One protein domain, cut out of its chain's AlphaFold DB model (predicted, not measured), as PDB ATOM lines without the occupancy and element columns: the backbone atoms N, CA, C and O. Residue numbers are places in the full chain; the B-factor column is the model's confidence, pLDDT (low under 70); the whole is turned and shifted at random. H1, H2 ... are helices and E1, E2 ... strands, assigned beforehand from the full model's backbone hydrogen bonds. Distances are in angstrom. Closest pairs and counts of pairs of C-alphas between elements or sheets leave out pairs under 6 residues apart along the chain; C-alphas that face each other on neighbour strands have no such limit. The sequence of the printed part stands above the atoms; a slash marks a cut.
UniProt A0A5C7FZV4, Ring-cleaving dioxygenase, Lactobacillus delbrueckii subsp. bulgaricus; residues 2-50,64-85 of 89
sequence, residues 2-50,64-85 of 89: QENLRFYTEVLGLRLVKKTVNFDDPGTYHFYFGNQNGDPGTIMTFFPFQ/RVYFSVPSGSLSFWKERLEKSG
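This is residues 2 to 50 and 64 to 85 of the 89 residues of the protein "Ring-cleaving dioxygenase" of Lactobacillus delbrueckii subsp. bulgaricus (UniProt A0A5C7FZV4). A small antiparallel sheet of three strands has one helix, H1, over one face, running along the strands, while a second helix, H2, lies off the sheet near the last residue of H1. Residues 70 to 76, of which 74 to 76 belong to H2, stick out from the rest. The printed part has 71 residues, with two named helices and three named strands in the order H1, E1, E2, E3, H2; the sheet order is E1, E2, E3, and the class is mixed, helices and strands. The whole is only just loose, close to compact, with a radius of gyration of the C-alphas of 13.7 A, and only just elongated, spanning 42 by 28 by 22 A.

The sheet is made of E1, residues 15 to 21, E2, residues 29 to 34, and E3, residues 44 to 46. It is a meander, each strand the antiparallel neighbour of the one before, with E1 and E3 as edge strands. E1 and E2 form a hairpin, their directions at 159 degrees; N 17 and O 32 are 2.9 A apart and N 30 and O 20 are 2.8 A apart, within hydrogen-bond range. E2 and E3 form a hairpin at 165 degrees, with N 33 and O 44 at 2.8 A and N 46 and O 31 at 3.1 A, also within that range. H1, residues 2 to 11, is on the sheet at a height over the sheet of 9.3 A. It lies over E1 and E2 and runs along the strands, at 5 degrees to E2 on the local plane. The closest C-alphas of H1 and E1 are those of Thr 9 and Arg 15, 6.1 A apart. H2, residues 74 to 83, is not on the sheet and is apart from E1 and E2. H1 and H2 are close but not clearly touching, with the C-alphas of Val 11 and Leu 81 closest at 7.1 A; they run opposite ways at a steep tilt of 40 degrees. In H1 and H2 every O i to N i+4 pair is within hydrogen-bond range.

E1 is 17.5 A from first to last C-alpha, beginning at C-alpha 15 (-23.280, 15.831, -12.326). E2 is 16.4 A long and E3 7.1 A. H1, 12.7 A, begins at C-alpha 2 (-14.490, 12.016, -1.294). H2, 14.2 A, ends at C-alpha 83 (-10.123, 0.859, -16.329).

The C-alphas of Asp 24 and Gly 72 are the two farthest apart, 42.7 A. Residues 51 to 63 are not printed, and C-alphas 50 and 64 are 22.5 A apart across this cut, in the link from E3 to H2. The link H1 to E1 is tight; the links E1 to E2 and E2 to E3 are short. Mean pLDDT of the printed part of this model is 96.2, and no printed residue is under 70.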
ATOM      1  N   GLN A   2     -15.280  11.850  -0.062       94.94
ATOM      2  CA  GLN A   2     -14.490  12.016  -1.294       94.94
ATOM      3  C   GLN A   2     -14.625  10.833  -2.263       94.94
ATOM      4  O   GLN A   2     -14.821  11.046  -3.452       94.94
ATOM      5  N   GLU A   3     -14.578   9.599  -1.761       94.75
ATOM      6  CA  GLU A   3     -14.724   8.393  -2.591       94.75
ATOM      7  C   GLU A   3     -16.102   8.302  -3.250       94.75
ATOM      8  O   GLU A   3     -16.194   8.018  -4.440       94.75
ATOM      9  N   ASN A   4     -17.166   8.618  -2.501       97.00
ATOM     10  CA  ASN A   4     -18.525   8.695  -3.039       97.00
ATOM     11  C   ASN A   4     -18.602   9.743  -4.157       97.00
ATOM     12  O   ASN A   4     -19.004   9.415  -5.268       97.00
ATOM     13  N   LEU A   5     -18.139  10.969  -3.888       97.56
ATOM     14  CA  LEU A   5     -18.101  12.039  -4.884       97.56
ATOM     15  C   LEU A   5     -17.369  11.587  -6.151       97.56
ATOM     16  O   LEU A   5     -17.947  11.625  -7.233       97.56
ATOM     17  N   ARG A   6     -16.142  11.082  -5.994       97.38
ATOM     18  CA  ARG A   6     -15.307  10.585  -7.087       97.38
ATOM     19  C   ARG A   6     -16.003   9.501  -7.903       97.38
ATOM     20  O   ARG A   6     -15.983   9.556  -9.127       97.38
ATOM     21  N   PHE A   7     -16.611   8.514  -7.258       97.81
ATOM     22  CA  PHE A   7     -17.273   7.428  -7.971       97.81
ATOM     23  C   PHE A   7     -18.433   7.947  -8.831       97.81
ATOM     24  O   PHE A   7     -18.483   7.687 -10.033       97.81
ATOM     25  N   TYR A   8     -19.334   8.743  -8.256       98.25
ATOM     26  CA  TYR A   8     -20.506   9.210  -8.996       98.25
ATOM     27  C   TYR A   8     -20.164  10.256 -10.067       98.25
ATOM     28  O   TYR A   8     -20.821  10.263 -11.107       98.25
ATOM     29  N   THR A   9     -19.123  11.083  -9.890       97.88
ATOM     30  CA  THR A   9     -18.739  12.092 -10.897       97.88
ATOM     31  C   THR A   9     -17.705  11.601 -11.900       97.88
ATOM     32  O   THR A   9     -17.868  11.814 -13.095       97.88
ATOM     33  N   GLU A  10     -16.630  10.955 -11.455       97.38
ATOM     34  CA  GLU A  10     -15.518  10.571 -12.333       97.38
ATOM     35  C   GLU A  10     -15.737   9.192 -12.952       97.38
ATOM     36  O   GLU A  10     -15.492   9.015 -14.145       97.38
ATOM     37  N   VAL A  11     -16.242   8.218 -12.189       97.50
ATOM     38  CA  VAL A  11     -16.481   6.866 -12.722       97.50
ATOM     39  C   VAL A  11     -17.791   6.831 -13.502       97.50
ATOM     40  O   VAL A  11     -17.779   6.494 -14.684       97.50
ATOM     41  N   LEU A  12     -18.905   7.243 -12.893       97.50
ATOM     42  CA  LEU A  12     -20.222   7.201 -13.541       97.50
ATOM     43  C   LEU A  12     -20.556   8.434 -14.389       97.50
ATOM     44  O   LEU A  12     -21.506   8.390 -15.166       97.50
ATOM     45  N   GLY A  13     -19.794   9.525 -14.289       97.88
ATOM     46  CA  GLY A  13     -20.018  10.705 -15.130       97.88
ATOM     47  C   GLY A  13     -21.267  11.519 -14.777       97.88
ATOM     48  O   GLY A  13     -21.706  12.327 -15.594       97.88
ATOM     49  N   LEU A  14     -21.863  11.321 -13.597       98.44
ATOM     50  CA  LEU A  14     -23.015  12.109 -13.158       98.44
ATOM     51  C   LEU A  14     -22.579  13.512 -12.727       98.44
ATOM     52  O   LEU A  14     -21.472  13.733 -12.232       98.44
ATOM     53  N   ARG A  15     -23.488  14.478 -12.844       98.38
ATOM     54  CA  ARG A  15     -23.280  15.831 -12.326       98.38
ATOM     55  C   ARG A  15     -23.624  15.866 -10.842       98.38
ATOM     56  O   ARG A  15     -24.712  15.445 -10.463       98.38
ATOM     57  N   LEU A  16     -22.758  16.442 -10.006       98.31
ATOM     58  CA  LEU A  16     -23.148  16.866  -8.657       98.31
ATOM     59  C   LEU A  16     -24.058  18.098  -8.787       98.31
ATOM     60  O   LEU A  16     -23.581  19.219  -8.958       98.31
ATOM     61  N   VAL A  17     -25.372  17.883  -8.761       98.06
ATOM     62  CA  VAL A  17     -26.372  18.943  -8.963       98.06
ATOM     63  C   VAL A  17     -26.633  19.739  -7.689       98.06
ATOM     64  O   VAL A  17     -27.009  20.907  -7.760       98.06
ATOM     65  N   LYS A  18     -26.398  19.141  -6.513       97.50
ATOM     66  CA  LYS A  18     -26.506  19.838  -5.229       97.50
ATOM     67  C   LYS A  18     -25.570  19.238  -4.185       97.50
ATOM     68  O   LYS A  18     -25.514  18.024  -3.994       97.50
ATOM     69  N   LYS A  19     -24.884  20.123  -3.462       96.88
ATOM     70  CA  LYS A  19     -24.164  19.827  -2.221       96.88
ATOM     71  C   LYS A  19     -24.827  20.615  -1.103       96.88
ATOM     72  O   LYS A  19     -24.843  21.841  -1.140       96.88
ATOM     73  N   THR A  20     -25.387  19.919  -0.128       97.00
ATOM     74  CA  THR A  20     -26.018  20.538   1.040       97.00
ATOM     75  C   THR A  20     -25.743  19.692   2.280       97.00
ATOM     76  O   THR A  20     -24.842  18.852   2.253       97.00
ATOM     77  N   VAL A  21     -26.475  19.931   3.360       96.06
ATOM     78  CA  VAL A  21     -26.403  19.159   4.601       96.06
ATOM     79  C   VAL A  21     -27.675  18.336   4.786       96.06
ATOM     80  O   VAL A  21     -28.705  18.641   4.181       96.06
ATOM     81  N   ASN A  22     -27.610  17.275   5.581       93.44
ATOM     82  CA  ASN A  22     -28.803  16.610   6.083       93.44
ATOM     83  C   ASN A  22     -29.553  17.597   6.995       93.44
ATOM     84  O   ASN A  22     -28.942  18.272   7.817       93.44
ATOM     85  N   PHE A  23     -30.864  17.737   6.811       90.31
ATOM     86  CA  PHE A  23     -31.645  18.739   7.541       90.31
ATOM     87  C   PHE A  23     -31.962  18.290   8.971       90.31
ATOM     88  O   PHE A  23     -32.165  19.145   9.829       90.31
ATOM     89  N   ASP A  24     -31.908  16.981   9.232       91.56
ATOM     90  CA  ASP A  24     -32.032  16.414  10.579       91.56
ATOM     91  C   ASP A  24     -30.681  16.372  11.317       91.56
ATOM     92  O   ASP A  24     -30.635  16.420  12.544       91.56
ATOM     93  N   ASP A  25     -29.573  16.311  10.570       90.69
ATOM     94  CA  ASP A  25     -28.201  16.318  11.089       90.69
ATOM     95  C   ASP A  25     -27.296  17.224  10.228       90.69
ATOM     96  O   ASP A  25     -26.630  16.754   9.297       90.69
ATOM     97  N   PRO A  26     -27.236  18.535  10.524       90.31
ATOM     98  CA  PRO A  26     -26.477  19.493   9.722       90.31
ATOM     99  C   PRO A  26     -24.963  19.234   9.663       90.31
ATOM    100  O   PRO A  26     -24.280  19.828   8.827       90.31
ATOM    101  N   GLY A  27     -24.425  18.360  10.524       90.56
ATOM    102  CA  GLY A  27     -23.026  17.929  10.474       90.56
ATOM    103  C   GLY A  27     -22.717  16.992   9.302       90.56
ATOM    104  O   GLY A  27     -21.555  16.825   8.927       90.56
ATOM    105  N   THR A  28     -23.748  16.413   8.686       91.88
ATOM    106  CA  THR A  28     -23.617  15.425   7.617       91.88
ATOM    107  C   THR A  28     -23.922  16.032   6.255       91.88
ATOM    108  O   THR A  28     -24.935  16.696   6.057       91.88
ATOM    109  N   TYR A  29     -23.077  15.757   5.257       96.19
ATOM    110  CA  TYR A  29     -23.368  16.138   3.875       96.19
ATOM    111  C   TYR A  29     -24.573  15.387   3.301       96.19
ATOM    112  O   TYR A  29     -24.752  14.199   3.540       96.19
ATOM    113  N   HIS A  30     -25.317  16.059   2.429       97.81
ATOM    114  CA  HIS A  30     -26.300  15.446   1.547       97.81
ATOM    115  C   HIS A  30     -25.935  15.790   0.100       97.81
ATOM    116  O   HIS A  30     -26.031  16.946  -0.332       97.81
ATOM    117  N   PHE A  31     -25.450  14.788  -0.635       98.25
ATOM    118  CA  PHE A  31     -25.090  14.926  -2.045       98.25
ATOM    119  C   PHE A  31     -26.243  14.508  -2.941       98.25
ATOM    120  O   PHE A  31     -26.912  13.520  -2.657       98.25
ATOM    121  N   TYR A  32     -26.426  15.244  -4.035       98.50
ATOM    122  CA  TYR A  32     -27.371  14.935  -5.099       98.50
ATOM    123  C   TYR A  32     -26.602  14.856  -6.412       98.50
ATOM    124  O   TYR A  32     -26.020  15.850  -6.859       98.50
ATOM    125  N   PHE A  33     -26.620  13.680  -7.025       98.75
ATOM    126  CA  PHE A  33     -26.065  13.404  -8.342       98.75
ATOM    127  C   PHE A  33     -27.197  13.236  -9.347       98.75
ATOM    128  O   PHE A  33     -28.248  12.719  -8.986       98.75
ATOM    129  N   GLY A  34     -26.999  13.645 -10.595       98.50
ATOM    130  CA  GLY A  34     -28.001  13.453 -11.640       98.50
ATOM    131  C   GLY A  34     -27.465  13.717 -13.036       98.50
ATOM    132  O   GLY A  34     -26.252  13.805 -13.251       98.50
ATOM    133  N   ASN A  35     -28.381  13.853 -13.994       97.81
ATOM    134  CA  ASN A  35     -28.035  14.330 -15.330       97.81
ATOM    135  C   ASN A  35     -27.668  15.833 -15.306       97.81
ATOM    136  O   ASN A  35     -27.533  16.451 -14.249       97.81
ATOM    137  N   GLN A  36     -27.506  16.446 -16.483       96.06
ATOM    138  CA  GLN A  36     -27.084  17.843 -16.589       96.06
ATOM    139  C   GLN A  36     -27.988  18.822 -15.823       96.06
ATOM    140  O   GLN A  36     -27.458  19.773 -15.248       96.06
ATOM    141  N   ASN A  37     -29.302  18.591 -15.779       95.75
ATOM    142  CA  ASN A  37     -30.266  19.509 -15.166       95.75
ATOM    143  C   ASN A  37     -30.767  19.041 -13.791       95.75
ATOM    144  O   ASN A  37     -31.388  19.821 -13.075       95.75
ATOM    145  N   GLY A  38     -30.477  17.797 -13.400       96.69
ATOM    146  CA  GLY A  38     -31.051  17.189 -12.202       96.69
ATOM    147  C   GLY A  38     -32.522  16.818 -12.385       96.69
ATOM    148  O   GLY A  38     -33.323  17.011 -11.473       96.69
ATOM    149  N   ASP A  39     -32.880  16.309 -13.565       97.94
ATOM    150  CA  ASP A  39     -34.268  15.981 -13.887       97.94
ATOM    151  C   ASP A  39     -34.798  14.822 -13.012       97.94
ATOM    152  O   ASP A  39     -34.032  13.908 -12.656       97.94
ATOM    153  N   PRO A  40     -36.106  14.807 -12.675       97.88
ATOM    154  CA  PRO A  40     -36.730  13.702 -11.952       97.88
ATOM    155  C   PRO A  40     -36.455  12.345 -12.609       97.88
ATOM    156  O   PRO A  40     -36.473  12.210 -13.829       97.88
ATOM    157  N   GLY A  41     -36.189  11.327 -11.788       97.12
ATOM    158  CA  GLY A  41     -35.800   9.991 -12.256       97.12
ATOM    159  C   GLY A  41     -34.305   9.824 -12.541       97.12
ATOM    160  O   GLY A  41     -33.851   8.695 -12.695       97.12
ATOM    161  N   THR A  42     -33.521  10.910 -12.549       97.75
ATOM    162  CA  THR A  42     -32.052  10.844 -12.695       97.75
ATOM    163  C   THR A  42     -31.303  11.031 -11.378       97.75
ATOM    164  O   THR A  42     -30.102  10.775 -11.311       97.75
ATOM    165  N   ILE A  43     -32.006  11.487 -10.337       98.38
ATOM    166  CA  ILE A  43     -31.406  11.865  -9.062       98.38
ATOM    167  C   ILE A  43     -31.021  10.635  -8.239       98.38
ATOM    168  O   ILE A  43     -31.860   9.799  -7.915       98.38
ATOM    169  N   MET A  44     -29.758  10.595  -7.827       98.25
ATOM    170  CA  MET A  44     -29.219   9.669  -6.841       98.25
ATOM    171  C   MET A  44     -28.606  10.465  -5.687       98.25
ATOM    172  O   MET A  44     -27.786  11.354  -5.927       98.25
ATOM    173  N   THR A  45     -28.980  10.159  -4.443       97.88
ATOM    174  CA  THR A  45     -28.525  10.923  -3.273       97.88
ATOM    175  C   THR A  45     -27.806  10.069  -2.242       97.88
ATOM    176  O   THR A  45     -28.040   8.868  -2.128       97.88
ATOM    177  N   PHE A  46     -26.905  10.702  -1.488       97.56
ATOM    178  CA  PHE A  46     -26.141  10.038  -0.434       97.56
ATOM    179  C   PHE A  46     -25.975  10.917   0.796       97.56
ATOM    180  O   PHE A  46     -25.697  12.115   0.685       97.56
ATOM    181  N   PHE A  47     -26.019  10.256   1.952       96.31
ATOM    182  CA  PHE A  47     -25.430  10.719   3.203       96.31
ATOM    183  C   PHE A  47     -24.099   9.976   3.409       96.31
ATOM    184  O   PHE A  47     -24.101   8.816   3.825       96.31
ATOM    185  N   PRO A  48     -22.942  10.566   3.060       91.94
ATOM    186  CA  PRO A  48     -21.663   9.871   3.112       91.94
ATOM    187  C   PRO A  48     -21.052   9.948   4.520       91.94
ATOM    188  O   PRO A  48     -20.004  10.578   4.702       91.94
ATOM    189  N   PHE A  49     -21.716   9.327   5.497       89.56
ATOM    190  CA  PHE A  49     -21.264   9.256   6.887       89.56
ATOM    191  C   PHE A  49     -19.836   8.695   6.977       89.56
ATOM    192  O   PHE A  49     -19.494   7.704   6.331       89.56
ATOM    193  N   GLN A  50     -18.979   9.347   7.764       84.38
ATOM    194  CA  GLN A  50     -17.634   8.851   8.057       84.38
ATOM    195  C   GLN A  50     -17.657   8.041   9.350       84.38
ATOM    196  O   GLN A  50     -18.259   8.463  10.331       84.38
ATOM    197  N   ARG A  64     -30.976  -3.232  -5.161       92.94
ATOM    198  CA  ARG A  64     -30.201  -2.909  -6.367       92.94
ATOM    199  C   ARG A  64     -30.729  -1.634  -7.004       92.94
ATOM    200  O   ARG A  64     -31.932  -1.384  -6.986       92.94
ATOM    201  N   VAL A  65     -29.822  -0.878  -7.611       95.12
ATOM    202  CA  VAL A  65     -30.138   0.290  -8.434       95.12
ATOM    203  C   VAL A  65     -29.623   0.024  -9.840       95.12
ATOM    204  O   VAL A  65     -28.471  -0.368 -10.013       95.12
ATOM    205  N   TYR A  66     -30.472   0.258 -10.834       96.25
ATOM    206  CA  TYR A  66     -30.129   0.096 -12.241       96.25
ATOM    207  C   TYR A  66     -30.063   1.463 -12.923       96.25
ATOM    208  O   TYR A  66     -30.982   2.268 -12.783       96.25
ATOM    209  N   PHE A  67     -28.992   1.704 -13.680       96.56
ATOM    210  CA  PHE A  67     -28.827   2.890 -14.521       96.56
ATOM    211  C   PHE A  67     -29.043   2.507 -15.985       96.56
ATOM    212  O   PHE A  67     -28.399   1.591 -16.496       96.56
ATOM    213  N   SER A  68     -29.943   3.208 -16.669       96.75
ATOM    214  CA  SER A  68     -30.144   3.036 -18.107       96.75
ATOM    215  C   SER A  68     -29.054   3.753 -18.897       96.75
ATOM    216  O   SER A  68     -28.722   4.901 -18.601       96.75
ATOM    217  N   VAL A  69     -28.563   3.106 -19.949       97.31
ATOM    218  CA  VAL A  69     -27.569   3.659 -20.876       97.31
ATOM    219  C   VAL A  69     -28.066   3.499 -22.318       97.31
ATOM    220  O   VAL A  69     -28.894   2.619 -22.568       97.31
ATOM    221  N   PRO A  70     -27.604   4.317 -23.283       98.06
ATOM    222  CA  PRO A  70     -28.003   4.170 -24.680       98.06
ATOM    223  C   PRO A  70     -27.737   2.760 -25.221       98.06
ATOM    224  O   PRO A  70     -26.737   2.125 -24.867       98.06
ATOM    225  N   SER A  71     -28.598   2.279 -26.119       98.12
ATOM    226  CA  SER A  71     -28.372   0.996 -26.793       98.12
ATOM    227  C   SER A  71     -27.017   0.991 -27.514       98.12
ATOM    228  O   SER A  71     -26.600   2.004 -28.071       98.12
ATOM    229  N   GLY A  72     -26.303  -0.136 -27.458       98.19
ATOM    230  CA  GLY A  72     -24.959  -0.274 -28.031       98.19
ATOM    231  C   GLY A  72     -23.815   0.316 -27.192       98.19
ATOM    232  O   GLY A  72     -22.657   0.120 -27.543       98.19
ATOM    233  N   SER A  73     -24.091   0.984 -26.063       98.19
ATOM    234  CA  SER A  73     -23.045   1.607 -25.225       98.19
ATOM    235  C   SER A  73     -22.454   0.698 -24.136       98.19
ATOM    236  O   SER A  73     -21.542   1.111 -23.421       98.19
ATOM    237  N   LEU A  74     -22.925  -0.547 -23.999       96.94
ATOM    238  CA  LEU A  74     -22.461  -1.453 -22.937       96.94
ATOM    239  C   LEU A  74     -20.956  -1.745 -23.013       96.94
ATOM    240  O   LEU A  74     -20.306  -1.797 -21.972       96.94
ATOM    241  N   SER A  75     -20.384  -1.869 -24.215       97.06
ATOM    242  CA  SER A  75     -18.940  -2.096 -24.380       97.06
ATOM    243  C   SER A  75     -18.105  -0.933 -23.837       97.06
ATOM    244  O   SER A  75     -17.100  -1.163 -23.170       97.06
ATOM    245  N   PHE A  76     -18.560   0.308 -24.050       97.69
ATOM    246  CA  PHE A  76     -17.927   1.497 -23.474       97.69
ATOM    247  C   PHE A  76     -17.956   1.453 -21.942       97.69
ATOM    248  O   PHE A  76     -16.943   1.715 -21.297       97.69
ATOM    249  N   TRP A  77     -19.100   1.098 -21.349       97.44
ATOM    250  CA  TRP A  77     -19.235   1.019 -19.894       97.44
ATOM    251  C   TRP A  77     -18.390  -0.093 -19.287       97.44
ATOM    252  O   TRP A  77     -17.727   0.143 -18.281       97.44
ATOM    253  N   LYS A  78     -18.351  -1.265 -19.926       96.31
ATOM    254  CA  LYS A  78     -17.480  -2.371 -19.527       96.31
ATOM    255  C   LYS A  78     -16.020  -1.921 -19.446       96.31
ATOM    256  O   LYS A  78     -15.419  -1.986 -18.377       96.31
ATOM    257  N   GLU A  79     -15.491  -1.371 -20.538       97.19
ATOM    258  CA  GLU A  79     -14.101  -0.908 -20.603       97.19
ATOM    259  C   GLU A  79     -13.815   0.211 -19.586       97.19
ATOM    260  O   GLU A  79     -12.776   0.223 -18.925       97.19
ATOM    261  N   ARG A  80     -14.746   1.160 -19.428       96.94
ATOM    262  CA  ARG A  80     -14.613   2.271 -18.478       96.94
ATOM    263  C   ARG A  80     -14.541   1.791 -17.025       96.94
ATOM    264  O   ARG A  80     -13.736   2.318 -16.252       96.94
ATOM    265  N   LEU A  81     -15.383   0.830 -16.650       96.75
ATOM    266  CA  LEU A  81     -15.435   0.283 -15.294       96.75
ATOM    267  C   LEU A  81     -14.193  -0.567 -14.993       96.75
ATOM    268  O   LEU A  81     -13.577  -0.377 -13.945       96.75
ATOM    269  N   GLU A  82     -13.748  -1.394 -15.944       96.38
ATOM    270  CA  GLU A  82     -12.500  -2.164 -15.834       96.38
ATOM    271  C   GLU A  82     -11.281  -1.240 -15.666       96.38
ATOM    272  O   GLU A  82     -10.477  -1.428 -14.752       96.38
ATOM    273  N   LYS A  83     -11.178  -0.168 -16.467       96.31
ATOM    274  CA  LYS A  83     -10.123   0.859 -16.329       96.31
ATOM    275  C   LYS A  83     -10.157   1.595 -14.989       96.31
ATOM    276  O   LYS A  83      -9.138   2.127 -14.557       96.31
ATOM    277  N   SER A  84     -11.317   1.632 -14.338       94.81
ATOM    278  CA  SER A  84     -11.488   2.212 -13.004       94.81
ATOM    279  C   SER A  84     -11.161   1.220 -11.878       94.81
ATOM    280  O   SER A  84     -11.307   1.573 -10.708       94.81
ATOM    281  N   GLY A  85     -10.705   0.006 -12.215       94.44
ATOM    282  CA  GLY A  85     -10.316  -1.041 -11.268       94.44
ATOM    283  C   GLY A  85     -11.492  -1.823 -10.680       94.44
ATOM    284  O   GLY A  85     -11.333  -2.453  -9.639       94.44
TER     285      GLY A  85